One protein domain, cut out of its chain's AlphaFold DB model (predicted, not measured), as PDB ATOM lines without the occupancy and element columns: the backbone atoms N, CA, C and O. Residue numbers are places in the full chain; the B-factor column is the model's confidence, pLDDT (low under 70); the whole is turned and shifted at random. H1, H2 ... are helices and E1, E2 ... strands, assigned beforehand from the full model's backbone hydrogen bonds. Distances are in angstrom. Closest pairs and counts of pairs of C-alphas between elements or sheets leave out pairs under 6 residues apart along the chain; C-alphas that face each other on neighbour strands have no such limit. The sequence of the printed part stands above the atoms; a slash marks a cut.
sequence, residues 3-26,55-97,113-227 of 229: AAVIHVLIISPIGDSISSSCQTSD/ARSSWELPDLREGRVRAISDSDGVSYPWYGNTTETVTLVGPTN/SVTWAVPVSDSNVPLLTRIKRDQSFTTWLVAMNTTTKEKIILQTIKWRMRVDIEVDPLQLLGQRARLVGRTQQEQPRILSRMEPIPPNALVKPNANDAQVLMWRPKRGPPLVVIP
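What this domain is: This is residues 3 to 26, 55 to 97 and 113 to 227 of the 229 residues of the protein "protein FAM78B" of Pteropus vampyrus (UniProt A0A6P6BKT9). A long, twisted sheet makes a rod: the hairpin of E6 and E7 runs along it, and E1 and E2 follow one another beside E6. E4 and E5 extend the sheet beside E1, E3, E9 and E10 widen it beside E2, and E8 pairs with residues 165 to 167 of E7, while three short helices lie on the sheet. The printed part has 182 residues, with three named helices and ten named strands in the order E1 E2 E3 H1 E4 E5 E6 E7 E8 H2 H3 E9 E10. The branched sheet is antiparallel in its neighbour pairs, and the class is mostly strand. The whole is loose, with a radius of gyration of the C-alphas of 20.1 A and spans of 72 by 33 by 27 A.

How they stand to each other: Beside E1, residues 3 to 13, E5, residues 89 to 94, and E4, residues 71 to 73, lie on one side, and E6, residues 128 to 145, on the other side. Within hydrogen-bond range are N 4 and O 92 at 2.9 A, N 12 and O 72 at 3.2 A, and N 5 and O 144 at 2.8 A. E1 and E2, residues 17 to 22, lie on one side of E6, and E7, residues 151 to 167, on the other side; N 19 and O 132 are 2.8 A apart, N 137 and O 159 3.0 A. E6, E7 and E8, residues 177 to 179, form a meander, each strand the antiparallel neighbour of the one before; N 166 and O 178 are 2.9 A apart. E3, residues 55 to 60, has E2 on one side and E9, residues 212 to 216, on the other side, with N 20 and O 57 at 2.8 A and N 58 and O 214 at 2.9 A. E9 and E10, residues 223 to 226, form a hairpin, with N 215 and O 223 at 2.8 A. H1, residues 62 to 65, and H2, residues 199 to 202, are on the same face at heights over the sheet of 5.7 A and 5.2 A, over none of the strands, H2 only just, with 2 C-alphas on E4. H3, residues 207 to 210, only grazes the sheet. Each helix is too short for an O i to N i+4 pair and has one O i to N i+3 pair within range.

Where its parts are: E1 begins at C-alpha 3 (-8.368, 35.775, 32.411) and is 30.8 A long. E6 begins at C-alpha 128 (-44.187, 2.050, 47.016) and is 48.8 A long; E7, 45.5 A, bends by 71 degrees at residue 154. E10 ends at C-alpha 226 (-29.871, 0.492, 35.746).

The domain as a whole: The C-alphas farthest apart, those of Asp 26 and Asn 97, are 74.1 A apart. Residues 27 to 54 and 98 to 112 are not printed, with C-alpha gaps of 10.9 A and 50.1 A. The links E4 to E5 and E8 to H2 are long. Residues 3 to 26 and residue 113 have pLDDT under 70.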
ATOM      1  N   ALA A   3      -6.975  36.046  32.097       54.34
ATOM      2  CA  ALA A   3      -8.368  35.775  32.411       54.34
ATOM      3  C   ALA A   3      -8.440  34.765  33.559       54.34
ATOM      4  O   ALA A   3      -7.703  33.777  33.589       54.34
ATOM      5  N   ALA A   4      -9.322  35.025  34.512       54.56
ATOM      6  CA  ALA A   4      -9.672  34.078  35.557       54.56
ATOM      7  C   ALA A   4     -11.163  33.782  35.465       54.56
ATOM      8  O   ALA A   4     -11.940  34.644  35.077       54.56
ATOM      9  N   VAL A   5     -11.568  32.569  35.803       58.47
ATOM     10  CA  VAL A   5     -12.977  32.190  35.833       58.47
ATOM     11  C   VAL A   5     -13.309  31.739  37.240       58.47
ATOM     12  O   VAL A   5     -12.585  30.927  37.816       58.47
ATOM     13  N   ILE A   6     -14.370  32.299  37.810       56.75
ATOM     14  CA  ILE A   6     -14.935  31.785  39.051       56.75
ATOM     15  C   ILE A   6     -15.918  30.686  38.671       56.75
ATOM     16  O   ILE A   6     -16.827  30.949  37.891       56.75
ATOM     17  N   HIS A   7     -15.734  29.494  39.224       62.94
ATOM     18  CA  HIS A   7     -16.615  28.349  39.039       62.94
ATOM     19  C   HIS A   7     -17.203  27.885  40.365       62.94
ATOM     20  O   HIS A   7     -16.577  27.999  41.426       62.94
ATOM     21  N   VAL A   8     -18.379  27.277  40.268       58.12
ATOM     22  CA  VAL A   8     -18.971  26.464  41.322       58.12
ATOM     23  C   VAL A   8     -18.649  24.993  41.055       58.12
ATOM     24  O   VAL A   8     -18.800  24.499  39.939       58.12
ATOM     25  N   LEU A   9     -18.188  24.279  42.077       56.31
ATOM     26  CA  LEU A   9     -18.018  22.827  42.052       56.31
ATOM     27  C   LEU A   9     -18.900  22.211  43.133       56.31
ATOM     28  O   LEU A   9     -18.749  22.576  44.296       56.31
ATOM     29  N   ILE A  10     -19.771  21.272  42.764       60.69
ATOM     30  CA  ILE A  10     -20.580  20.491  43.706       60.69
ATOM     31  C   ILE A  10     -20.032  19.079  43.778       60.69
ATOM     32  O   ILE A  10     -19.754  18.454  42.754       60.69
ATOM     33  N   ILE A  11     -19.905  18.575  45.000       62.22
ATOM     34  CA  ILE A  11     -19.478  17.207  45.248       62.22
ATOM     35  C   ILE A  11     -20.387  16.558  46.279       62.22
ATOM     36  O   ILE A  11     -20.524  17.067  47.392       62.22
ATOM     37  N   SER A  12     -20.903  15.385  45.933       54.47
ATOM     38  CA  SER A  12     -21.580  14.476  46.862       54.47
ATOM     39  C   SER A  12     -20.527  13.638  47.626       54.47
ATOM     40  O   SER A  12     -19.722  12.952  46.980       54.47
ATOM     41  N   PRO A  13     -20.427  13.720  48.970       49.62
ATOM     42  CA  PRO A  13     -19.527  12.921  49.789       49.62
ATOM     43  C   PRO A  13     -20.175  11.589  50.210       49.62
ATOM     44  O   PRO A  13     -21.350  11.321  49.982       49.62
ATOM     45  N   ILE A  14     -19.371  10.736  50.845       39.84
ATOM     46  CA  ILE A  14     -19.755   9.401  51.326       39.84
ATOM     47  C   ILE A  14     -21.037   9.450  52.177       39.84
ATOM     48  O   ILE A  14     -21.082  10.152  53.186       39.84
ATOM     49  N   GLY A  15     -22.042   8.645  51.805       38.31
ATOM     50  CA  GLY A  15     -23.281   8.445  52.576       38.31
ATOM     51  C   GLY A  15     -24.575   8.778  51.830       38.31
ATOM     52  O   GLY A  15     -25.653   8.428  52.311       38.31
ATOM     53  N   ASP A  16     -24.472   9.386  50.652       48.03
ATOM     54  CA  ASP A  16     -25.634   9.805  49.880       48.03
ATOM     55  C   ASP A  16     -26.375   8.616  49.281       48.03
ATOM     56  O   ASP A  16     -25.838   7.830  48.498       48.03
ATOM     57  N   SER A  17     -27.642   8.481  49.653       52.72
ATOM     58  CA  SER A  17     -28.537   7.530  49.009       52.72
ATOM     59  C   SER A  17     -29.947   8.091  48.984       52.72
ATOM     60  O   SER A  17     -30.421   8.677  49.965       52.72
ATOM     61  N   ILE A  18     -30.652   7.869  47.873       53.53
ATOM     62  CA  ILE A  18     -32.107   7.782  47.947       53.53
ATOM     63  C   ILE A  18     -32.561   6.379  47.701       53.53
ATOM     64  O   ILE A  18     -32.034   5.629  46.882       53.53
ATOM     65  N   SER A  19     -33.581   6.039  48.460       59.81
ATOM     66  CA  SER A  19     -34.204   4.757  48.379       59.81
ATOM     67  C   SER A  19     -35.695   4.823  48.537       59.81
ATOM     68  O   SER A  19     -36.219   5.602  49.334       59.81
ATOM     69  N   SER A  20     -36.331   3.881  47.880       59.09
ATOM     70  CA  SER A  20     -37.743   3.592  47.961       59.09
ATOM     71  C   SER A  20     -37.927   2.194  48.525       59.09
ATOM     72  O   SER A  20     -37.260   1.252  48.105       59.09
ATOM     73  N   SER A  21     -38.811   2.053  49.505       68.94
ATOM     74  CA  SER A  21     -39.199   0.748  50.047       68.94
ATOM     75  C   SER A  21     -40.558   0.352  49.494       68.94
ATOM     76  O   SER A  21     -41.461   1.191  49.412       68.94
ATOM     77  N   CYS A  22     -40.706  -0.924  49.153       56.28
ATOM     78  CA  CYS A  22     -41.940  -1.477  48.618       56.28
ATOM     79  C   CYS A  22     -42.444  -2.640  49.477       56.28
ATOM     80  O   CYS A  22     -41.666  -3.469  49.963       56.28
ATOM     81  N   GLN A  23     -43.763  -2.735  49.630       54.78
ATOM     82  CA  GLN A  23     -44.386  -3.947  50.152       54.78
ATOM     83  C   GLN A  23     -44.383  -5.015  49.061       54.78
ATOM     84  O   GLN A  23     -44.770  -4.755  47.934       54.78
ATOM     85  N   THR A  24     -43.924  -6.222  49.372       47.31
ATOM     86  CA  THR A  24     -44.060  -7.377  48.473       47.31
ATOM     87  C   THR A  24     -44.914  -8.406  49.197       47.31
ATOM     88  O   THR A  24     -44.635  -8.736  50.352       47.31
ATOM     89  N   SER A  25     -45.998  -8.859  48.567       41.94
ATOM     90  CA  SER A  25     -46.765  -9.990  49.077       41.94
ATOM     91  C   SER A  25     -45.945 -11.264  48.848       41.94
ATOM     92  O   SER A  25     -45.579 -11.590  47.721       41.94
ATOM     93  N   ASP A  26     -45.611 -11.971  49.930       44.56
ATOM     94  CA  ASP A  26     -45.030 -13.319  49.879       44.56
ATOM     95  C   ASP A  26     -46.109 -14.284  49.344       44.56
ATOM     96  O   ASP A  26     -46.768 -14.968  50.119       44.56
ATOM     97  N   ALA A  55     -38.735  -5.192  50.618       83.12
ATOM     98  CA  ALA A  55     -37.918  -5.051  49.423       83.12
ATOM     99  C   ALA A  55     -37.669  -3.553  49.161       83.12
ATOM    100  O   ALA A  55     -38.503  -2.708  49.504       83.12
ATOM    101  N   ARG A  56     -36.517  -3.202  48.588       87.38
ATOM    102  CA  ARG A  56     -36.089  -1.801  48.445       87.38
ATOM    103  C   ARG A  56     -35.397  -1.582  47.110       87.38
ATOM    104  O   ARG A  56     -34.544  -2.376  46.724       87.38
ATOM    105  N   SER A  57     -35.706  -0.476  46.450       87.44
ATOM    106  CA  SER A  57     -34.878   0.078  45.379       87.44
ATOM    107  C   SER A  57     -34.095   1.287  45.883       87.44
ATOM    108  O   SER A  57     -34.526   1.989  46.801       87.44
ATOM    109  N   SER A  58     -32.920   1.526  45.317       87.50
ATOM    110  CA  SER A  58     -32.083   2.661  45.699       87.50
ATOM    111  C   SER A  58     -31.175   3.104  44.568       87.50
ATOM    112  O   SER A  58     -30.539   2.262  43.938       87.50
ATOM    113  N   TRP A  59     -31.081   4.415  44.376       86.50
ATOM    114  CA  TRP A  59     -30.000   5.017  43.608       86.50
ATOM    115  C   TRP A  59     -28.762   5.091  44.489       86.50
ATOM    116  O   TRP A  59     -28.822   5.582  45.622       86.50
ATOM    117  N   GLU A  60     -27.662   4.553  43.988       86.94
ATOM    118  CA  GLU A  60     -26.421   4.400  44.733       86.94
ATOM    119  C   GLU A  60     -25.226   4.818  43.891       86.94
ATOM    120  O   GLU A  60     -25.237   4.682  42.675       86.94
ATOM    121  N   LEU A  61     -24.169   5.252  44.569       87.75
ATOM    122  CA  LEU A  61     -22.852   5.494  43.993       87.75
ATOM    123  C   LEU A  61     -21.903   4.433  44.572       87.75
ATOM    124  O   LEU A  61     -21.404   4.626  45.686       87.75
ATOM    125  N   PRO A  62     -21.689   3.281  43.903       88.75
ATOM    126  CA  PRO A  62     -20.989   2.140  44.496       88.75
ATOM    127  C   PRO A  62     -19.573   2.476  44.964       88.75
ATOM    128  O   PRO A  62     -19.207   2.136  46.086       88.75
ATOM    129  N   ASP A  63     -18.811   3.216  44.156       88.69
ATOM    130  CA  ASP A  63     -17.439   3.621  44.489       88.69
ATOM    131  C   ASP A  63     -17.376   4.523  45.720       88.69
ATOM    132  O   ASP A  63     -16.447   4.428  46.524       88.69
ATOM    133  N   LEU A  64     -18.376   5.387  45.880       85.75
ATOM    134  CA  LEU A  64     -18.485   6.289  47.017       85.75
ATOM    135  C   LEU A  64     -18.919   5.526  48.276       85.75
ATOM    136  O   LEU A  64     -18.357   5.725  49.351       85.75
ATOM    137  N   ARG A  65     -19.877   4.600  48.145       85.06
ATOM    138  CA  ARG A  65     -20.347   3.726  49.232       85.06
ATOM    139  C   ARG A  65     -19.242   2.809  49.753       85.06
ATOM    140  O   ARG A  65     -19.152   2.580  50.953       85.06
ATOM    141  N   GLU A  66     -18.436   2.263  48.853       87.75
ATOM    142  CA  GLU A  66     -17.358   1.321  49.172       87.75
ATOM    143  C   GLU A  66     -16.056   2.034  49.564       87.75
ATOM    144  O   GLU A  66     -15.059   1.384  49.861       87.75
ATOM    145  N   GLY A  67     -16.060   3.372  49.586       87.12
ATOM    146  CA  GLY A  67     -14.914   4.183  49.990       87.12
ATOM    147  C   GLY A  67     -13.752   4.166  48.994       87.12
ATOM    148  O   GLY A  67     -12.665   4.632  49.333       87.12
ATOM    149  N   ARG A  68     -13.963   3.664  47.768       89.50
ATOM    150  CA  ARG A  68     -12.967   3.703  46.683       89.50
ATOM    151  C   ARG A  68     -12.665   5.132  46.254       89.50
ATOM    152  O   ARG A  68     -11.526   5.458  45.929       89.50
ATOM    153  N   VAL A  69     -13.681   5.990  46.283       88.56
ATOM    154  CA  VAL A  69     -13.544   7.430  46.068       88.56
ATOM    155  C   VAL A  69     -14.097   8.188  47.265       88.56
ATOM    156  O   VAL A  69     -15.018   7.743  47.942       88.56
ATOM    157  N   ARG A  70     -13.539   9.372  47.529       86.00
ATOM    158  CA  ARG A  70     -13.994  10.226  48.641       86.00
ATOM    159  C   ARG A  70     -15.171  11.123  48.271       86.00
ATOM    160  O   ARG A  70     -15.737  11.783  49.136       86.00
ATOM    161  N   ALA A  71     -15.441  11.233  46.975       86.12
ATOM    162  CA  ALA A  71     -16.203  12.321  46.396       86.12
ATOM    163  C   ALA A  71     -16.509  12.041  44.920       86.12
ATOM    164  O   ALA A  71     -15.715  11.394  44.240       86.12
ATOM    165  N   ILE A  72     -17.603  12.588  44.407       86.94
ATOM    166  CA  ILE A  72     -17.873  12.609  42.970       86.94
ATOM    167  C   ILE A  72     -18.438  13.965  42.560       86.94
ATOM    168  O   ILE A  72     -19.220  14.547  43.312       86.94
ATOM    169  N   SER A  73     -18.005  14.489  41.409       88.31
ATOM    170  CA  SER A  73     -18.523  15.761  40.892       88.31
ATOM    171  C   SER A  73     -19.948  15.585  40.385       88.31
ATOM    172  O   SER A  73     -20.235  14.644  39.650       88.31
ATOM    173  N   ASP A  74     -20.821  16.516  40.750       84.06
ATOM    174  CA  ASP A  74     -22.206  16.577  40.278       84.06
ATOM    175  C   ASP A  74     -22.361  17.431  39.004       84.06
ATOM    176  O   ASP A  74     -23.425  17.957  38.700       84.06
ATOM    177  N   SER A  75     -21.270  17.629  38.258       83.69
ATOM    178  CA  SER A  75     -21.290  18.355  36.987       83.69
ATOM    179  C   SER A  75     -22.279  17.733  35.994       83.69
ATOM    180  O   SER A  75     -22.323  16.512  35.822       83.69
ATOM    181  N   ASP A  76     -22.984  18.590  35.254       75.06
ATOM    182  CA  ASP A  76     -23.847  18.219  34.125       75.06
ATOM    183  C   ASP A  76     -23.085  17.582  32.942       75.06
ATOM    184  O   ASP A  76     -23.695  17.074  32.004       75.06
ATOM    185  N   GLY A  77     -21.748  17.577  32.998       76.12
ATOM    186  CA  GLY A  77     -20.863  16.987  32.000       76.12
ATOM    187  C   GLY A  77     -20.449  17.940  30.876       76.12
ATOM    188  O   GLY A  77     -19.507  17.615  30.153       76.12
ATOM    189  N   VAL A  78     -21.073  19.118  30.748       79.88
ATOM    190  CA  VAL A  78     -20.767  20.096  29.687       79.88
ATOM    191  C   VAL A  78     -19.486  20.857  30.013       79.88
ATOM    192  O   VAL A  78     -18.565  20.909  29.199       79.88
ATOM    193  N   SER A  79     -19.400  21.389  31.233       80.94
ATOM    194  CA  SER A  79     -18.255  22.173  31.718       80.94
ATOM    195  C   SER A  79     -17.413  21.406  32.737       80.94
ATOM    196  O   SER A  79     -16.826  21.999  33.641       80.94
ATOM    197  N   TYR A  80     -17.349  20.078  32.606       81.44
ATOM    198  CA  TYR A  80     -16.708  19.195  33.581       81.44
ATOM    199  C   TYR A  80     -15.295  19.679  33.992       81.44
ATOM    200  O   TYR A  80     -14.480  19.984  33.116       81.44
ATOM    201  N   PRO A  81     -14.953  19.723  35.298       85.81
ATOM    202  CA  PRO A  81     -15.708  19.225  36.457       85.81
ATOM    203  C   PRO A  81     -16.687  20.239  37.066       85.81
ATOM    204  O   PRO A  81     -17.243  19.972  38.131       85.81
ATOM    205  N   TRP A  82     -16.862  21.407  36.451       86.44
ATOM    206  CA  TRP A  82     -17.618  22.521  37.015       86.44
ATOM    207  C   TRP A  82     -19.121  22.306  36.901       86.44
ATOM    208  O   TRP A  82     -19.612  21.656  35.973       86.44
ATOM    209  N   TYR A  83     -19.840  22.834  37.884       82.44
ATOM    210  CA  TYR A  83     -21.287  22.780  37.927       82.44
ATOM    211  C   TYR A  83     -21.872  23.972  37.176       82.44
ATOM    212  O   TYR A  83     -21.607  25.121  37.536       82.44
ATOM    213  N   GLY A  84     -22.669  23.680  36.151       76.62
ATOM    214  CA  GLY A  84     -23.303  24.680  35.308       76.62
ATOM    215  C   GLY A  84     -22.321  25.470  34.437       76.62
ATOM    216  O   GLY A  84     -21.096  25.383  34.547       76.62
ATOM    217  N   ASN A  85     -22.888  26.267  33.537       74.81
ATOM    218  CA  ASN A  85     -22.136  27.146  32.640       74.81
ATOM    219  C   ASN A  85     -22.807  28.519  32.474       74.81
ATOM    220  O   ASN A  85     -22.506  29.250  31.533       74.81
ATOM    221  N   THR A  86     -23.763  28.850  33.346       79.56
ATOM    222  CA  THR A  86     -24.559  30.074  33.239       79.56
ATOM    223  C   THR A  86     -24.266  30.997  34.412       79.56
ATOM    224  O   THR A  86     -23.194  31.589  34.468       79.56
ATOM    225  N   THR A  87     -25.174  31.111  35.379       80.75
ATOM    226  CA  THR A  87     -25.001  31.974  36.549       80.75
ATOM    227  C   THR A  87     -23.962  31.464  37.546       80.75
ATOM    228  O   THR A  87     -23.533  32.206  38.428       80.75
ATOM    229  N   GLU A  88     -23.533  30.215  37.379       83.06
ATOM    230  CA  GLU A  88     -22.560  29.512  38.212       83.06
ATOM    231  C   GLU A  88     -21.113  29.864  37.844       83.06
ATOM    232  O   GLU A  88     -20.177  29.477  38.546       83.06
ATOM    233  N   THR A  89     -20.919  30.563  36.723       84.38
ATOM    234  CA  THR A  89     -19.603  30.877  36.179       84.38
ATOM    235  C   THR A  89     -19.499  32.354  35.802       84.38
ATOM    236  O   THR A  89     -20.388  32.910  35.165       84.38
ATOM    237  N   VAL A  90     -18.391  33.009  36.159       87.88
ATOM    238  CA  VAL A  90     -18.099  34.382  35.711       87.88
ATOM    239  C   VAL A  90     -16.647  34.532  35.278       87.88
ATOM    240  O   VAL A  90     -15.728  34.094  35.971       87.88
ATOM    241  N   THR A  91     -16.440  35.181  34.132       86.81
ATOM    242  CA  THR A  91     -15.110  35.476  33.592       86.81
ATOM    243  C   THR A  91     -14.641  36.850  34.051       86.81
ATOM    244  O   THR A  91     -15.282  37.870  33.808       86.81
ATOM    245  N   LEU A  92     -13.478  36.867  34.682       85.06
ATOM    246  CA  LEU A  92     -12.746  38.041  35.119       85.06
ATOM    247  C   LEU A  92     -11.639  38.331  34.110       85.06
ATOM    248  O   LEU A  92     -10.826  37.456  33.808       85.06
ATOM    249  N   VAL A  93     -11.573  39.568  33.626       82.12
ATOM    250  CA  VAL A  93     -10.499  40.027  32.739       82.12
ATOM    251  C   VAL A  93      -9.649  41.040  33.490       82.12
ATOM    252  O   VAL A  93     -10.158  42.054  33.965       82.12
ATOM    253  N   GLY A  94      -8.358  40.742  33.613       78.50
ATOM    254  CA  GLY A  94      -7.380  41.617  34.244       78.50
ATOM    255  C   GLY A  94      -6.229  42.016  33.312       78.50
ATOM    256  O   GLY A  94      -6.079  41.463  32.213       78.50
ATOM    257  N   PRO A  95      -5.360  42.934  33.775       79.12
ATOM    258  CA  PRO A  95      -5.452  43.658  35.050       79.12
ATOM    259  C   PRO A  95      -6.568  44.721  35.048       79.12
ATOM    260  O   PRO A  95      -6.930  45.242  33.998       79.12
ATOM    261  N   THR A  96      -7.119  45.037  36.224       78.50
ATOM    262  CA  THR A  96      -8.114  46.110  36.410       78.50
ATOM    263  C   THR A  96      -7.618  47.117  37.442       78.50
ATOM    264  O   THR A  96      -7.057  46.739  38.467       78.50
ATOM    265  N   ASN A  97      -7.863  48.403  37.184       81.25
ATOM    266  CA  ASN A  97      -7.473  49.506  38.068       81.25
ATOM    267  C   ASN A  97      -8.595  49.898  39.049       81.25
ATOM    268  O   ASN A  97      -8.446  50.846  39.817       81.25
ATOM    269  N   SER A 113     -37.766  11.415  40.143       67.19
ATOM    270  CA  SER A 113     -38.818  10.467  39.788       67.19
ATOM    271  C   SER A 113     -38.574   9.161  40.541       67.19
ATOM    272  O   SER A 113     -37.486   8.590  40.467       67.19
ATOM    273  N   VAL A 114     -39.576   8.685  41.281       73.50
ATOM    274  CA  VAL A 114     -39.533   7.387  41.973       73.50
ATOM    275  C   VAL A 114     -40.509   6.410  41.328       73.50
ATOM    276  O   VAL A 114     -41.620   6.781  40.947       73.50
ATOM    277  N   THR A 115     -40.101   5.149  41.207       73.19
ATOM    278  CA  THR A 115     -40.953   4.097  40.644       73.19
ATOM    279  C   THR A 115     -41.994   3.652  41.671       73.19
ATOM    280  O   THR A 115     -41.663   3.352  42.817       73.19
ATOM    281  N   TRP A 116     -43.261   3.594  41.250       77.19
ATOM    282  CA  TRP A 116     -44.386   3.150  42.085       77.19
ATOM    283  C   TRP A 116     -44.450   1.630  42.262       77.19
ATOM    284  O   TRP A 116     -44.902   1.147  43.301       77.19
ATOM    285  N   ALA A 117     -44.019   0.891  41.243       79.00
ATOM    286  CA  ALA A 117     -43.994  -0.564  41.203       79.00
ATOM    287  C   ALA A 117     -42.581  -1.110  41.458       79.00
ATOM    288  O   ALA A 117     -41.599  -0.365  41.525       79.00
ATOM    289  N   VAL A 118     -42.475  -2.432  41.600       77.12
ATOM    290  CA  VAL A 118     -41.179  -3.112  41.684       77.12
ATOM    291  C   VAL A 118     -40.458  -2.959  40.336       77.12
ATOM    292  O   VAL A 118     -40.982  -3.444  39.338       77.12
ATOM    293  N   PRO A 119     -39.258  -2.344  40.281       72.00
ATOM    294  CA  PRO A 119     -38.605  -2.000  39.011       72.00
ATOM    295  C   PRO A 119     -38.258  -3.189  38.105       72.00
ATOM    296  O   PRO A 119     -37.998  -2.997  36.925       72.00
ATOM    297  N   VAL A 120     -38.216  -4.399  38.668       78.06
ATOM    298  CA  VAL A 120     -37.863  -5.647  37.972       78.06
ATOM    299  C   VAL A 120     -39.060  -6.581  37.769       78.06
ATOM    300  O   VAL A 120     -38.864  -7.742  37.424       78.06
ATOM    301  N   SER A 121     -40.287  -6.131  38.055       75.94
ATOM    302  CA  SER A 121     -41.493  -6.948  37.873       75.94
ATOM    303  C   SER A 121     -42.335  -6.448  36.708       75.94
ATOM    304  O   SER A 121     -42.487  -5.239  36.556       75.94
ATOM    305  N   ASP A 122     -43.010  -7.362  36.014       71.69
ATOM    306  CA  ASP A 122     -44.012  -7.031  34.986       71.69
ATOM    307  C   ASP A 122     -45.353  -6.541  35.578       71.69
ATOM    308  O   ASP A 122     -46.327  -6.302  34.864       71.69
ATOM    309  N   SER A 123     -45.439  -6.409  36.906       73.44
ATOM    310  CA  SER A 123     -46.638  -5.955  37.604       73.44
ATOM    311  C   SER A 123     -46.683  -4.431  37.713       73.44
ATOM    312  O   SER A 123     -45.760  -3.809  38.233       73.44
ATOM    313  N   ASN A 124     -47.815  -3.836  37.334       72.19
ATOM    314  CA  ASN A 124     -48.094  -2.406  37.523       72.19
ATOM    315  C   ASN A 124     -48.749  -2.087  38.879       72.19
ATOM    316  O   ASN A 124     -49.284  -0.994  39.072       72.19
ATOM    317  N   VAL A 125     -48.751  -3.034  39.824       79.69
ATOM    318  CA  VAL A 125     -49.334  -2.807  41.150       79.69
ATOM    319  C   VAL A 125     -48.479  -1.779  41.909       79.69
ATOM    320  O   VAL A 125     -47.266  -1.972  42.041       79.69
ATOM    321  N   PRO A 126     -49.076  -0.685  42.424       79.75
ATOM    322  CA  PRO A 126     -48.347   0.304  43.202       79.75
ATOM    323  C   PRO A 126     -48.001  -0.283  44.571       79.75
ATOM    324  O   PRO A 126     -48.878  -0.579  45.379       79.75
ATOM    325  N   LEU A 127     -46.708  -0.454  44.826       84.81
ATOM    326  CA  LEU A 127     -46.186  -1.087  46.037       84.81
ATOM    327  C   LEU A 127     -45.261  -0.167  46.834       84.81
ATOM    328  O   LEU A 127     -44.820  -0.550  47.918       84.81
ATOM    329  N   LEU A 128     -44.968   1.032  46.323       88.00
ATOM    330  CA  LEU A 128     -44.187   2.050  47.016       88.00
ATOM    331  C   LEU A 128     -44.861   2.442  48.334       88.00
ATOM    332  O   LEU A 128     -46.012   2.868  48.351       88.00
ATOM    333  N   THR A 129     -44.106   2.338  49.423       90.50
ATOM    334  CA  THR A 129     -44.598   2.656  50.775       90.50
ATOM    335  C   THR A 129     -43.793   3.725  51.488       90.50
ATOM    336  O   THR A 129     -44.266   4.334  52.447       90.50
ATOM    337  N   ARG A 130     -42.553   3.967  51.054       90.62
ATOM    338  CA  ARG A 130     -41.689   4.957  51.691       90.62
ATOM    339  C   ARG A 130     -40.596   5.431  50.758       90.62
ATOM    340  O   ARG A 130     -40.001   4.615  50.060       90.62
ATOM    341  N   ILE A 131     -40.283   6.717  50.815       89.62
ATOM    342  CA  ILE A 131     -39.154   7.344  50.129       89.62
ATOM    343  C   ILE A 131     -38.258   7.957  51.199       89.62
ATOM    344  O   ILE A 131     -38.716   8.742  52.024       89.62
ATOM    345  N   LYS A 132     -36.975   7.610  51.175       88.75
ATOM    346  CA  LYS A 132     -35.949   8.205  52.032       88.75
ATOM    347  C   LYS A 132     -34.826   8.763  51.181       88.75
ATOM    348  O   LYS A 132     -34.318   8.046  50.323       88.75
ATOM    349  N   ARG A 133     -34.410   9.994  51.467       86.31
ATOM    350  CA  ARG A 133     -33.178  10.611  50.966       86.31
ATOM    351  C   ARG A 133     -32.427  11.182  52.158       86.31
ATOM    352  O   ARG A 133     -32.994  11.967  52.912       86.31
ATOM    353  N   ASP A 134     -31.177  10.791  52.328       86.00
ATOM    354  CA  ASP A 134     -30.208  11.519  53.150       86.00
ATOM    355  C   ASP A 134     -29.052  11.814  52.212       86.00
ATOM    356  O   ASP A 134     -28.443  10.887  51.673       86.00
ATOM    357  N   GLN A 135     -28.857  13.092  51.920       82.56
ATOM    358  CA  GLN A 135     -27.852  13.544  50.980       82.56
ATOM    359  C   GLN A 135     -27.098  14.716  51.584       82.56
ATOM    360  O   GLN A 135     -27.695  15.636  52.141       82.56
ATOM    361  N   SER A 136     -25.787  14.703  51.448       85.94
ATOM    362  CA  SER A 136     -24.902  15.807  51.756       85.94
ATOM    363  C   SER A 136     -24.241  16.267  50.468       85.94
ATOM    364  O   SER A 136     -24.035  15.495  49.555       85.94
ATOM    365  N   PHE A 137     -23.861  17.526  50.365       86.75
ATOM    366  CA  PHE A 137     -22.948  17.930  49.302       86.75
ATOM    367  C   PHE A 137     -22.086  19.076  49.778       86.75
ATOM    368  O   PHE A 137     -22.401  19.775  50.740       86.75
ATOM    369  N   THR A 138     -20.930  19.227  49.157       90.19
ATOM    370  CA  THR A 138     -20.043  20.352  49.410       90.19
ATOM    371  C   THR A 138     -19.939  21.167  48.137       90.19
ATOM    372  O   THR A 138     -19.791  20.614  47.049       90.19
ATOM    373  N   THR A 139     -20.040  22.480  48.286       91.31
ATOM    374  CA  THR A 139     -19.885  23.438  47.202       91.31
ATOM    375  C   THR A 139     -18.594  24.213  47.412       91.31
ATOM    376  O   THR A 139     -18.367  24.754  48.499       91.31
ATOM    377  N   TRP A 140     -17.762  24.300  46.377       91.88
ATOM    378  CA  TRP A 140     -16.590  25.171  46.352       91.88
ATOM    379  C   TRP A 140     -16.810  26.301  45.362       91.88
ATOM    380  O   TRP A 140     -17.155  26.059  44.208       91.88
ATOM    381  N   LEU A 141     -16.540  27.521  45.815       91.75
ATOM    382  CA  LEU A 141     -16.315  28.664  44.948       91.75
ATOM    383  C   LEU A 141     -14.825  28.713  44.616       91.75
ATOM    384  O   LEU A 141     -13.994  28.827  45.521       91.75
ATOM    385  N   VAL A 142     -14.481  28.608  43.337       91.94
ATOM    386  CA  VAL A 142     -13.094  28.452  42.884       91.94
ATOM    387  C   VAL A 142     -12.761  29.519  41.862       91.94
ATOM    388  O   VAL A 142     -13.412  29.580  40.830       91.94
ATOM    389  N   ALA A 143     -11.718  30.309  42.098       90.38
ATOM    390  CA  ALA A 143     -11.092  31.104  41.048       90.38
ATOM    391  C   ALA A 143     -10.050  30.247  40.324       90.38
ATOM    392  O   ALA A 143      -9.148  29.697  40.951       90.38
ATOM    393  N   MET A 144     -10.157  30.143  39.004       90.31
ATOM    394  CA  MET A 144      -9.202  29.427  38.170       90.31
ATOM    395  C   MET A 144      -8.554  30.376  37.171       90.31
ATOM    396  O   MET A 144      -9.247  31.033  36.397       90.31
ATOM    397  N   ASN A 145      -7.226  30.403  37.127       89.62
ATOM    398  CA  ASN A 145      -6.503  31.066  36.049       89.62
ATOM    399  C   ASN A 145      -6.671  30.252  34.757       89.62
ATOM    400  O   ASN A 145      -6.344  29.064  34.711       89.62
ATOM    401  N   THR A 146      -7.184  30.862  33.690       84.81
ATOM    402  CA  THR A 146      -7.503  30.119  32.461       84.81
ATOM    403  C   THR A 146      -6.263  29.697  31.677       84.81
ATOM    404  O   THR A 146      -6.336  28.697  30.957       84.81
ATOM    405  N   THR A 147      -5.143  30.406  31.846       86.31
ATOM    406  CA  THR A 147      -3.853  30.129  31.205       86.31
ATOM    407  C   THR A 147      -3.052  29.093  31.988       86.31
ATOM    408  O   THR A 147      -2.672  28.075  31.420       86.31
ATOM    409  N   THR A 148      -2.824  29.309  33.288       89.44
ATOM    410  CA  THR A 148      -1.983  28.415  34.113       89.44
ATOM    411  C   THR A 148      -2.746  27.221  34.686       89.44
ATOM    412  O   THR A 148      -2.126  26.281  35.173       89.44
ATOM    413  N   LYS A 149      -4.087  27.242  34.645       87.62
ATOM    414  CA  LYS A 149      -4.989  26.253  35.274       87.62
ATOM    415  C   LYS A 149      -4.851  26.136  36.794       87.62
ATOM    416  O   LYS A 149      -5.414  25.210  37.394       87.62
ATOM    417  N   GLU A 150      -4.147  27.080  37.413       90.31
ATOM    418  CA  GLU A 150      -4.059  27.230  38.859       90.31
ATOM    419  C   GLU A 150      -5.446  27.518  39.443       90.31
ATOM    420  O   GLU A 150      -6.219  28.283  38.862       90.31
ATOM    421  N   LYS A 151      -5.765  26.880  40.574       89.88
ATOM    422  CA  LYS A 151      -7.070  26.952  41.238       89.88
ATOM    423  C   LYS A 151      -6.893  27.488  42.651       89.88
ATOM    424  O   LYS A 151      -6.111  26.938  43.422       89.88
ATOM    425  N   ILE A 152      -7.675  28.499  42.999       91.56
ATOM    426  CA  ILE A 152      -7.727  29.105  44.327       91.56
ATOM    427  C   ILE A 152      -9.141  28.918  44.867       91.56
ATOM    428  O   ILE A 152     -10.116  29.348  44.250       91.56
ATOM    429  N   ILE A 153      -9.258  28.269  46.023       93.19
ATOM    430  CA  ILE A 153     -10.542  28.100  46.710       93.19
ATOM    431  C   ILE A 153     -10.856  29.399  47.447       93.19
ATOM    432  O   ILE A 153     -10.098  29.818  48.317       93.19
ATOM    433  N   LEU A 154     -11.981  30.018  47.093       92.88
ATOM    434  CA  LEU A 154     -12.460  31.258  47.697       92.88
ATOM    435  C   LEU A 154     -13.418  30.991  48.859       92.88
ATOM    436  O   LEU A 154     -13.372  31.691  49.864       92.88
ATOM    437  N   GLN A 155     -14.290  29.988  48.718       92.88
ATOM    438  CA  GLN A 155     -15.278  29.629  49.733       92.88
ATOM    439  C   GLN A 155     -15.635  28.140  49.654       92.88
ATOM    440  O   GLN A 155     -15.743  27.580  48.563       92.88
ATOM    441  N   THR A 156     -15.882  27.515  50.805       93.50
ATOM    442  CA  THR A 156     -16.442  26.161  50.925       93.50
ATOM    443  C   THR A 156     -17.738  26.218  51.730       93.50
ATOM    444  O   THR A 156     -17.786  26.853  52.790       93.50
ATOM    445  N   ILE A 157     -18.783  25.556  51.236       92.25
ATOM    446  CA  ILE A 157     -20.108  25.480  51.863       92.25
ATOM    447  C   ILE A 157     -20.520  24.011  51.951       92.25
ATOM    448  O   ILE A 157     -20.430  23.286  50.963       92.25
ATOM    449  N   LYS A 158     -20.967  23.565  53.128       92.19
ATOM    450  CA  LYS A 158     -21.491  22.210  53.346       92.19
ATOM    451  C   LYS A 158     -23.009  22.221  53.435       92.19
ATOM    452  O   LYS A 158     -23.581  23.017  54.175       92.19
ATOM    453  N   TRP A 159     -23.626  21.289  52.732       89.44
ATOM    454  CA  TRP A 159     -25.064  21.105  52.631       89.44
ATOM    455  C   TRP A 159     -25.435  19.719  53.136       89.44
ATOM    456  O   TRP A 159     -24.668  18.766  52.973       89.44
ATOM    457  N   ARG A 160     -26.620  19.609  53.732       88.69
ATOM    458  CA  ARG A 160     -27.241  18.332  54.060       88.69
ATOM    459  C   ARG A 160     -28.752  18.455  53.983       88.69
ATOM    460  O   ARG A 160     -29.341  19.345  54.590       88.69
ATOM    461  N   MET A 161     -29.371  17.526  53.277       85.06
ATOM    462  CA  MET A 161     -30.808  17.417  53.112       85.06
ATOM    463  C   MET A 161     -31.269  16.029  53.539       85.06
ATOM    464  O   MET A 161     -30.672  15.015  53.175       85.06
ATOM    465  N   ARG A 162     -32.369  15.979  54.290       87.94
ATOM    466  CA  ARG A 162     -33.008  14.735  54.717       87.94
ATOM    467  C   ARG A 162     -34.501  14.766  54.454       87.94
ATOM    468  O   ARG A 162     -35.224  15.566  55.041       87.94
ATOM    469  N   VAL A 163     -34.961  13.843  53.622       87.75
ATOM    470  CA  VAL A 163     -36.367  13.668  53.259       87.75
ATOM    471  C   VAL A 163     -36.801  12.261  53.648       87.75
ATOM    472  O   VAL A 163     -36.122  11.284  53.340       87.75
ATOM    473  N   ASP A 164     -37.941  12.158  54.324       91.81
ATOM    474  CA  ASP A 164     -38.566  10.884  54.676       91.81
ATOM    475  C   ASP A 164     -40.074  11.020  54.482       91.81
ATOM    476  O   ASP A 164     -40.734  11.801  55.173       91.81
ATOM    477  N   ILE A 165     -40.595  10.317  53.485       90.75
ATOM    478  CA  ILE A 165     -41.978  10.404  53.028       90.75
ATOM    479  C   ILE A 165     -42.580   9.010  53.122       90.75
ATOM    480  O   ILE A 165     -42.050   8.065  52.539       90.75
ATOM    481  N   GLU A 166     -43.700   8.889  53.820       93.62
ATOM    482  CA  GLU A 166     -44.554   7.708  53.740       93.62
ATOM    483  C   GLU A 166     -45.498   7.830  52.553       93.62
ATOM    484  O   GLU A 166     -45.969   8.923  52.231       93.62
ATOM    485  N   VAL A 167     -45.761   6.697  51.911       91.12
ATOM    486  CA  VAL A 167     -46.666   6.583  50.774       91.12
ATOM    487  C   VAL A 167     -47.701   5.512  51.094       91.12
ATOM    488  O   VAL A 167     -47.347   4.368  51.363       91.12
ATOM    489  N   ASP A 168     -48.978   5.873  51.055       90.50
ATOM    490  CA  ASP A 168     -50.085   4.924  51.060       90.50
ATOM    491  C   ASP A 168     -50.639   4.815  49.628       90.50
ATOM    492  O   ASP A 168     -51.285   5.751  49.139       90.50
ATOM    493  N   PRO A 169     -50.375   3.702  48.914       87.12
ATOM    494  CA  PRO A 169     -50.825   3.539  47.536       87.12
ATOM    495  C   PRO A 169     -52.351   3.411  47.411       87.12
ATOM    496  O   PRO A 169     -52.868   3.570  46.304       87.12
ATOM    497  N   LEU A 170     -53.069   3.150  48.511       89.06
ATOM    498  CA  LEU A 170     -54.524   2.984  48.523       89.06
ATOM    499  C   LEU A 170     -55.282   4.315  48.644       89.06
ATOM    500  O   LEU A 170     -56.476   4.359  48.355       89.06
ATOM    501  N   GLN A 171     -54.610   5.405  49.027       91.06
ATOM    502  CA  GLN A 171     -55.231   6.730  49.107       91.06
ATOM    503  C   GLN A 171     -55.463   7.350  47.720       91.06
ATOM    504  O   GLN A 171     -54.837   6.995  46.710       91.06
ATOM    505  N   LEU A 172     -56.341   8.352  47.680       90.44
ATOM    506  CA  LEU A 172     -56.592   9.159  46.488       90.44
ATOM    507  C   LEU A 172     -55.344   9.946  46.063       90.44
ATOM    508  O   LEU A 172     -54.497  10.317  46.881       90.44
ATOM    509  N   LEU A 173     -55.238  10.230  44.762       87.31
ATOM    510  CA  LEU A 173     -54.191  11.105  44.230       87.31
ATOM    511  C   LEU A 173     -54.206  12.459  44.957       87.31
ATOM    512  O   LEU A 173     -55.263  13.005  45.257       87.31
ATOM    513  N   GLY A 174     -53.019  12.974  45.278       88.00
ATOM    514  CA  GLY A 174     -52.852  14.171  46.111       88.00
ATOM    515  C   GLY A 174     -52.856  13.912  47.623       88.00
ATOM    516  O   GLY A 174     -52.402  14.772  48.367       88.00
ATOM    517  N   GLN A 175     -53.285  12.729  48.086       91.62
ATOM    518  CA  GLN A 175     -53.335  12.365  49.516       91.62
ATOM    519  C   GLN A 175     -52.450  11.160  49.878       91.62
ATOM    520  O   GLN A 175     -52.372  10.765  51.036       91.62
ATOM    521  N   ARG A 176     -51.755  10.573  48.895       91.19
ATOM    522  CA  ARG A 176     -50.934   9.363  49.083       91.19
ATOM    523  C   ARG A 176     -49.675   9.579  49.898       91.19
ATOM    524  O   ARG A 176     -49.195   8.632  50.503       91.19
ATOM    525  N   ALA A 177     -49.096  10.773  49.854       91.31
ATOM    526  CA  ALA A 177     -47.777  11.030  50.406       91.31
ATOM    527  C   ALA A 177     -47.864  11.928  51.636       91.31
ATOM    528  O   ALA A 177     -48.534  12.959  51.621       91.31
ATOM    529  N   ARG A 178     -47.124  11.565  52.681       93.62
ATOM    530  CA  ARG A 178     -46.999  12.364  53.897       93.62
ATOM    531  C   ARG A 178     -45.535  12.493  54.276       93.62
ATOM    532  O   ARG A 178     -44.840  11.490  54.434       93.62
ATOM    533  N   LEU A 179     -45.069  13.727  54.456       92.00
ATOM    534  CA  LEU A 179     -43.750  13.975  55.029       92.00
ATOM    535  C   LEU A 179     -43.771  13.543  56.501       92.00
ATOM    536  O   LEU A 179     -44.508  14.105  57.307       92.00
ATOM    537  N   VAL A 180     -42.968  12.537  56.835       93.38
ATOM    538  CA  VAL A 180     -42.776  12.055  58.215       93.38
ATOM    539  C   VAL A 180     -41.416  12.444  58.784       93.38
ATOM    540  O   VAL A 180     -41.194  12.362  59.990       93.38
ATOM    541  N   GLY A 181     -40.495  12.860  57.913       86.62
ATOM    542  CA  GLY A 181     -39.197  13.400  58.287       86.62
ATOM    543  C   GLY A 181     -39.270  14.824  58.836       86.62
ATOM    544  O   GLY A 181     -40.331  15.377  59.115       86.62
ATOM    545  N   ARG A 182     -38.094  15.442  58.975       85.94
ATOM    546  CA  ARG A 182     -37.978  16.824  59.448       85.94
ATOM    547  C   ARG A 182     -38.578  17.783  58.422       85.94
ATOM    548  O   ARG A 182     -38.170  17.788  57.263       85.94
ATOM    549  N   THR A 183     -39.504  18.625  58.870       86.38
ATOM    550  CA  THR A 183     -40.053  19.730  58.072       86.38
ATOM    551  C   THR A 183     -39.021  20.835  57.871       86.38
ATOM    552  O   THR A 183     -38.895  21.370  56.775       86.38
ATOM    553  N   GLN A 184     -38.231  21.136  58.905       89.62
ATOM    554  CA  GLN A 184     -37.128  22.087  58.819       89.62
ATOM    555  C   GLN A 184     -35.825  21.378  58.427       89.62
ATOM    556  O   GLN A 184     -35.369  20.460  59.114       89.62
ATOM    557  N   GLN A 185     -35.226  21.823  57.324       88.75
ATOM    558  CA  GLN A 185     -33.929  21.344  56.850       88.75
ATOM    559  C   GLN A 185     -32.779  22.119  57.498       88.75
ATOM    560  O   GLN A 185     -32.939  23.266  57.928       88.75
ATOM    561  N   GLU A 186     -31.614  21.479  57.565       89.38
ATOM    562  CA  GLU A 186     -30.388  22.130  58.019       89.38
ATOM    563  C   GLU A 186     -30.010  23.245  57.044       89.38
ATOM    564  O   GLU A 186     -30.016  23.052  55.829       89.38
ATOM    565  N   GLN A 187     -29.699  24.423  57.584       91.69
ATOM    566  CA  GLN A 187     -29.207  25.514  56.756       91.69
ATOM    567  C   GLN A 187     -27.771  25.221  56.298       91.69
ATOM    568  O   GLN A 187     -27.007  24.589  57.039       91.69
ATOM    569  N   PRO A 188     -27.378  25.691  55.105       91.50
ATOM    570  CA  PRO A 188     -26.042  25.459  54.576       91.50
ATOM    571  C   PRO A 188     -24.988  26.070  55.492       91.50
ATOM    572  O   PRO A 188     -25.121  27.204  55.957       91.50
ATOM    573  N   ARG A 189     -23.909  25.331  55.744       94.94
ATOM    574  CA  ARG A 189     -22.832  25.777  56.624       94.94
ATOM    575  C   ARG A 189     -21.656  26.300  55.818       94.94
ATOM    576  O   ARG A 189     -20.906  25.526  55.222       94.94
ATOM    577  N   ILE A 190     -21.460  27.609  55.874       95.00
ATOM    578  CA  ILE A 190     -20.270  28.289  55.358       95.00
ATOM    579  C   ILE A 190     -19.089  27.958  56.279       95.00
ATOM    580  O   ILE A 190     -19.173  28.140  57.494       95.00
ATOM    581  N   LEU A 191     -18.001  27.423  55.724       94.88
ATOM    582  CA  LEU A 191     -16.818  27.075  56.511       94.88
ATOM    583  C   LEU A 191     -15.915  28.294  56.723       94.88
ATOM    584  O   LEU A 191     -15.710  29.086  55.808       94.88
ATOM    585  N   SER A 192     -15.333  28.403  57.918       93.00
ATOM    586  CA  SER A 192     -14.312  29.409  58.242       93.00
ATOM    587  C   SER A 192     -12.927  29.033  57.713       93.00
ATOM    588  O   SER A 192     -12.133  29.900  57.364       93.00
ATOM    589  N   ARG A 193     -12.639  27.729  57.626       93.44
ATOM    590  CA  ARG A 193     -11.417  27.178  57.036       93.44
ATOM    591  C   ARG A 193     -11.771  26.395  55.779       93.44
ATOM    592  O   ARG A 193     -12.583  25.475  55.842       93.44
ATOM    593  N   MET A 194     -11.140  26.756  54.665       91.94
ATOM    594  CA  MET A 194     -11.362  26.100  53.378       91.94
ATOM    595  C   MET A 194     -10.848  24.661  53.410       91.94
ATOM    596  O   MET A 194      -9.711  24.407  53.812       91.94
ATOM    597  N   GLU A 195     -11.689  23.727  52.974       92.25
ATOM    598  CA  GLU A 195     -11.298  22.332  52.765       92.25
ATOM    599  C   GLU A 195     -10.847  22.151  51.308       92.25
ATOM    600  O   GLU A 195     -11.481  22.708  50.408       92.25
ATOM    601  N   PRO A 196      -9.770  21.394  51.039       91.19
ATOM    602  CA  PRO A 196      -9.305  21.175  49.676       91.19
ATOM    603  C   PRO A 196     -10.316  20.350  48.875       91.19
ATOM    604  O   PRO A 196     -10.996  19.475  49.414       91.19
ATOM    605  N   ILE A 197     -10.364  20.590  47.565       90.69
ATOM    606  CA  ILE A 197     -11.161  19.777  46.644       90.69
ATOM    607  C   ILE A 197     -10.517  18.385  46.539       90.69
ATOM    608  O   ILE A 197      -9.325  18.296  46.220       90.69
ATOM    609  N   PRO A 198     -11.261  17.289  46.768       90.62
ATOM    610  CA  PRO A 198     -10.753  15.944  46.536       90.62
ATOM    611  C   PRO A 198     -10.314  15.769  45.070       90.62
ATOM    612  O   PRO A 198     -11.127  15.998  44.174       90.62
ATOM    613  N   PRO A 199      -9.072  15.327  44.787       90.56
ATOM    614  CA  PRO A 199      -8.581  15.210  43.410       90.56
ATOM    615  C   PRO A 199      -9.450  14.317  42.517       90.56
ATOM    616  O   PRO A 199      -9.660  14.625  41.349       90.56
ATOM    617  N   ASN A 200     -10.018  13.251  43.091       88.38
ATOM    618  CA  ASN A 200     -10.910  12.317  42.404       88.38
ATOM    619  C   ASN A 200     -12.227  12.952  41.922       88.38
ATOM    620  O   ASN A 200     -12.893  12.372  41.083       88.38
ATOM    621  N   ALA A 201     -12.607  14.126  42.429       87.38
ATOM    622  CA  ALA A 201     -13.797  14.835  41.963       87.38
ATOM    623  C   ALA A 201     -13.524  15.773  40.781       87.38
ATOM    624  O   ALA A 201     -14.451  16.352  40.231       87.38
ATOM    625  N   LEU A 202     -12.258  15.958  40.403       89.75
ATOM    626  CA  LEU A 202     -11.874  16.756  39.236       89.75
ATOM    627  C   LEU A 202     -11.744  15.901  37.967       89.75
ATOM    628  O   LEU A 202     -11.376  16.425  36.917       89.75
ATOM    629  N   VAL A 203     -12.010  14.597  38.067       89.31
ATOM    630  CA  VAL A 203     -11.879  13.612  36.989       89.31
ATOM    631  C   VAL A 203     -13.155  12.788  36.877       89.31
ATOM    632  O   VAL A 203     -13.768  12.459  37.889       89.31
ATOM    633  N   LYS A 204     -13.542  12.458  35.640       88.75
ATOM    634  CA  LYS A 204     -14.724  11.633  35.348       88.75
ATOM    635  C   LYS A 204     -14.707  10.316  36.149       88.75
ATOM    636  O   LYS A 204     -13.617   9.812  36.431       88.75
ATOM    637  N   PRO A 205     -15.875   9.706  36.423       88.81
ATOM    638  CA  PRO A 205     -17.231  10.105  36.004       88.81
ATOM    639  C   PRO A 205     -17.848  11.243  36.840       88.81
ATOM    640  O   PRO A 205     -17.327  11.622  37.890       88.81
ATOM    641  N   ASN A 206     -18.958  11.816  36.360       88.31
ATOM    642  CA  ASN A 206     -19.845  12.632  37.199       88.31
ATOM    643  C   ASN A 206     -20.836  11.727  37.962       88.31
ATOM    644  O   ASN A 206     -20.916  10.521  37.718       88.31
ATOM    645  N   ALA A 207     -21.599  12.303  38.891       85.62
ATOM    646  CA  ALA A 207     -22.563  11.567  39.705       85.62
ATOM    647  C   ALA A 207     -23.626  10.848  38.857       85.62
ATOM    648  O   ALA A 207     -23.971   9.703  39.146       85.62
ATOM    649  N   ASN A 208     -24.102  11.490  37.787       83.75
ATOM    650  CA  ASN A 208     -25.139  10.939  36.915       83.75
ATOM    651  C   ASN A 208     -24.679   9.725  36.100       83.75
ATOM    652  O   ASN A 208     -25.493   8.842  35.834       83.75
ATOM    653  N   ASP A 209     -23.404   9.684  35.720       89.00
ATOM    654  CA  ASP A 209     -22.807   8.582  34.971       89.00
ATOM    655  C   ASP A 209     -22.386   7.437  35.904       89.00
ATOM    656  O   ASP A 209     -22.441   6.273  35.522       89.00
ATOM    657  N   ALA A 210     -22.018   7.742  37.154       89.44
ATOM    658  CA  ALA A 210     -21.581   6.743  38.130       89.44
ATOM    659  C   ALA A 210     -22.709   6.096  38.943       89.44
ATOM    660  O   ALA A 210     -22.486   5.070  39.596       89.44
ATOM    661  N   GLN A 211     -23.891   6.716  38.994       87.56
ATOM    662  CA  GLN A 211     -24.999   6.198  39.788       87.56
ATOM    663  C   GLN A 211     -25.588   4.926  39.175       87.56
ATOM    664  O   GLN A 211     -25.683   4.770  37.961       87.56
ATOM    665  N   VAL A 212     -26.055   4.038  40.044       89.56
ATOM    666  CA  VAL A 212     -26.734   2.797  39.671       89.56
ATOM    667  C   VAL A 212     -28.075   2.707  40.378       89.56
ATOM    668  O   VAL A 212     -28.193   3.086  41.547       89.56
ATOM    669  N   LEU A 213     -29.085   2.159  39.701       88.19
ATOM    670  CA  LEU A 213     -30.335   1.786  40.356       88.19
ATOM    671  C   LEU A 213     -30.231   0.333  40.811       88.19
ATOM    672  O   LEU A 213     -30.230  -0.583  39.992       88.19
ATOM    673  N   MET A 214     -30.183   0.119  42.121       88.06
ATOM    674  CA  MET A 214     -30.191  -1.210  42.727       88.06
ATOM    675  C   MET A 214     -31.600  -1.622  43.130       88.06
ATOM    676  O   MET A 214     -32.339  -0.836  43.723       88.06
ATOM    677  N   TRP A 215     -31.929  -2.890  42.911       89.06
ATOM    678  CA  TRP A 215     -33.061  -3.576  43.519       89.06
ATOM    679  C   TRP A 215     -32.563  -4.591  44.546       89.06
ATOM    680  O   TRP A 215     -31.692  -5.411  44.265       89.06
ATOM    681  N   ARG A 216     -33.122  -4.551  45.753       89.12
ATOM    682  CA  ARG A 216     -32.861  -5.513  46.826       89.12
ATOM    683  C   ARG A 216     -34.165  -6.212  47.188       89.12
ATOM    684  O   ARG A 216     -34.982  -5.622  47.905       89.12
ATOM    685  N   PRO A 217     -34.392  -7.433  46.678       86.81
ATOM    686  CA  PRO A 217     -35.577  -8.196  47.028       86.81
ATOM    687  C   PRO A 217     -35.521  -8.636  48.495       86.81
ATOM    688  O   PRO A 217     -34.463  -8.666  49.121       86.81
ATOM    689  N   LYS A 218     -36.674  -9.033  49.042       84.56
ATOM    690  CA  LYS A 218     -36.753  -9.636  50.382       84.56
ATOM    691  C   LYS A 218     -35.982 -10.962  50.470       84.56
ATOM    692  O   LYS A 218     -35.487 -11.313  51.535       84.56
ATOM    693  N   ARG A 219     -35.916 -11.707  49.361       84.12
ATOM    694  CA  ARG A 219     -35.200 -12.982  49.227       84.12
ATOM    695  C   ARG A 219     -34.390 -12.976  47.935       84.12
ATOM    696  O   ARG A 219     -34.892 -12.513  46.915       84.12
ATOM    697  N   GLY A 220     -33.187 -13.540  47.976       86.62
ATOM    698  CA  GLY A 220     -32.279 -13.601  46.829       86.62
ATOM    699  C   GLY A 220     -31.270 -12.446  46.777       86.62
ATOM    700  O   GLY A 220     -31.262 -11.585  47.662       86.62
ATOM    701  N   PRO A 221     -30.378 -12.453  45.773       89.25
ATOM    702  CA  PRO A 221     -29.318 -11.462  45.654       89.25
ATOM    703  C   PRO A 221     -29.850 -10.093  45.187       89.25
ATOM    704  O   PRO A 221     -30.872 -10.023  44.500       89.25
ATOM    705  N   PRO A 222     -29.152  -8.992  45.521       89.75
ATOM    706  CA  PRO A 222     -29.369  -7.693  44.891       89.75
ATOM    707  C   PRO A 222     -29.190  -7.754  43.372       89.75
ATOM    708  O   PRO A 222     -28.330  -8.478  42.874       89.75
ATOM    709  N   LEU A 223     -29.953  -6.940  42.649       91.00
ATOM    710  CA  LEU A 223     -29.907  -6.820  41.193       91.00
ATOM    711  C   LEU A 223     -29.607  -5.375  40.792       91.00
ATOM    712  O   LEU A 223     -30.151  -4.438  41.378       91.00
ATOM    713  N   VAL A 224     -28.766  -5.202  39.776       91.62
ATOM    714  CA  VAL A 224     -28.578  -3.911  39.105       91.62
ATOM    715  C   VAL A 224     -29.712  -3.757  38.093       91.62
ATOM    716  O   VAL A 224     -29.820  -4.554  37.168       91.62
ATOM    717  N   VAL A 225     -30.574  -2.762  38.295       88.81
ATOM    718  CA  VAL A 225     -31.694  -2.442  37.394       88.81
ATOM    719  C   VAL A 225     -31.233  -1.495  36.295       88.81
ATOM    720  O   VAL A 225     -31.556  -1.694  35.130       88.81
ATOM    721  N   ILE A 226     -30.472  -0.467  36.674       88.06
ATOM    722  CA  ILE A 226     -29.871   0.492  35.746       88.06
ATOM    723  C   ILE A 226     -28.368   0.519  36.042       88.06
ATOM    724  O   ILE A 226     -28.001   0.879  37.169       88.06
ATOM    725  N   PRO A 227     -27.516   0.089  35.092       91.56
ATOM    726  CA  PRO A 227     -26.064   0.154  35.231       91.56
ATOM    727  C   PRO A 227     -25.560   1.604  35.113       91.56
ATOM    728  O   PRO A 227     -26.311   2.470  34.654       91.56
TER     729      PRO A 227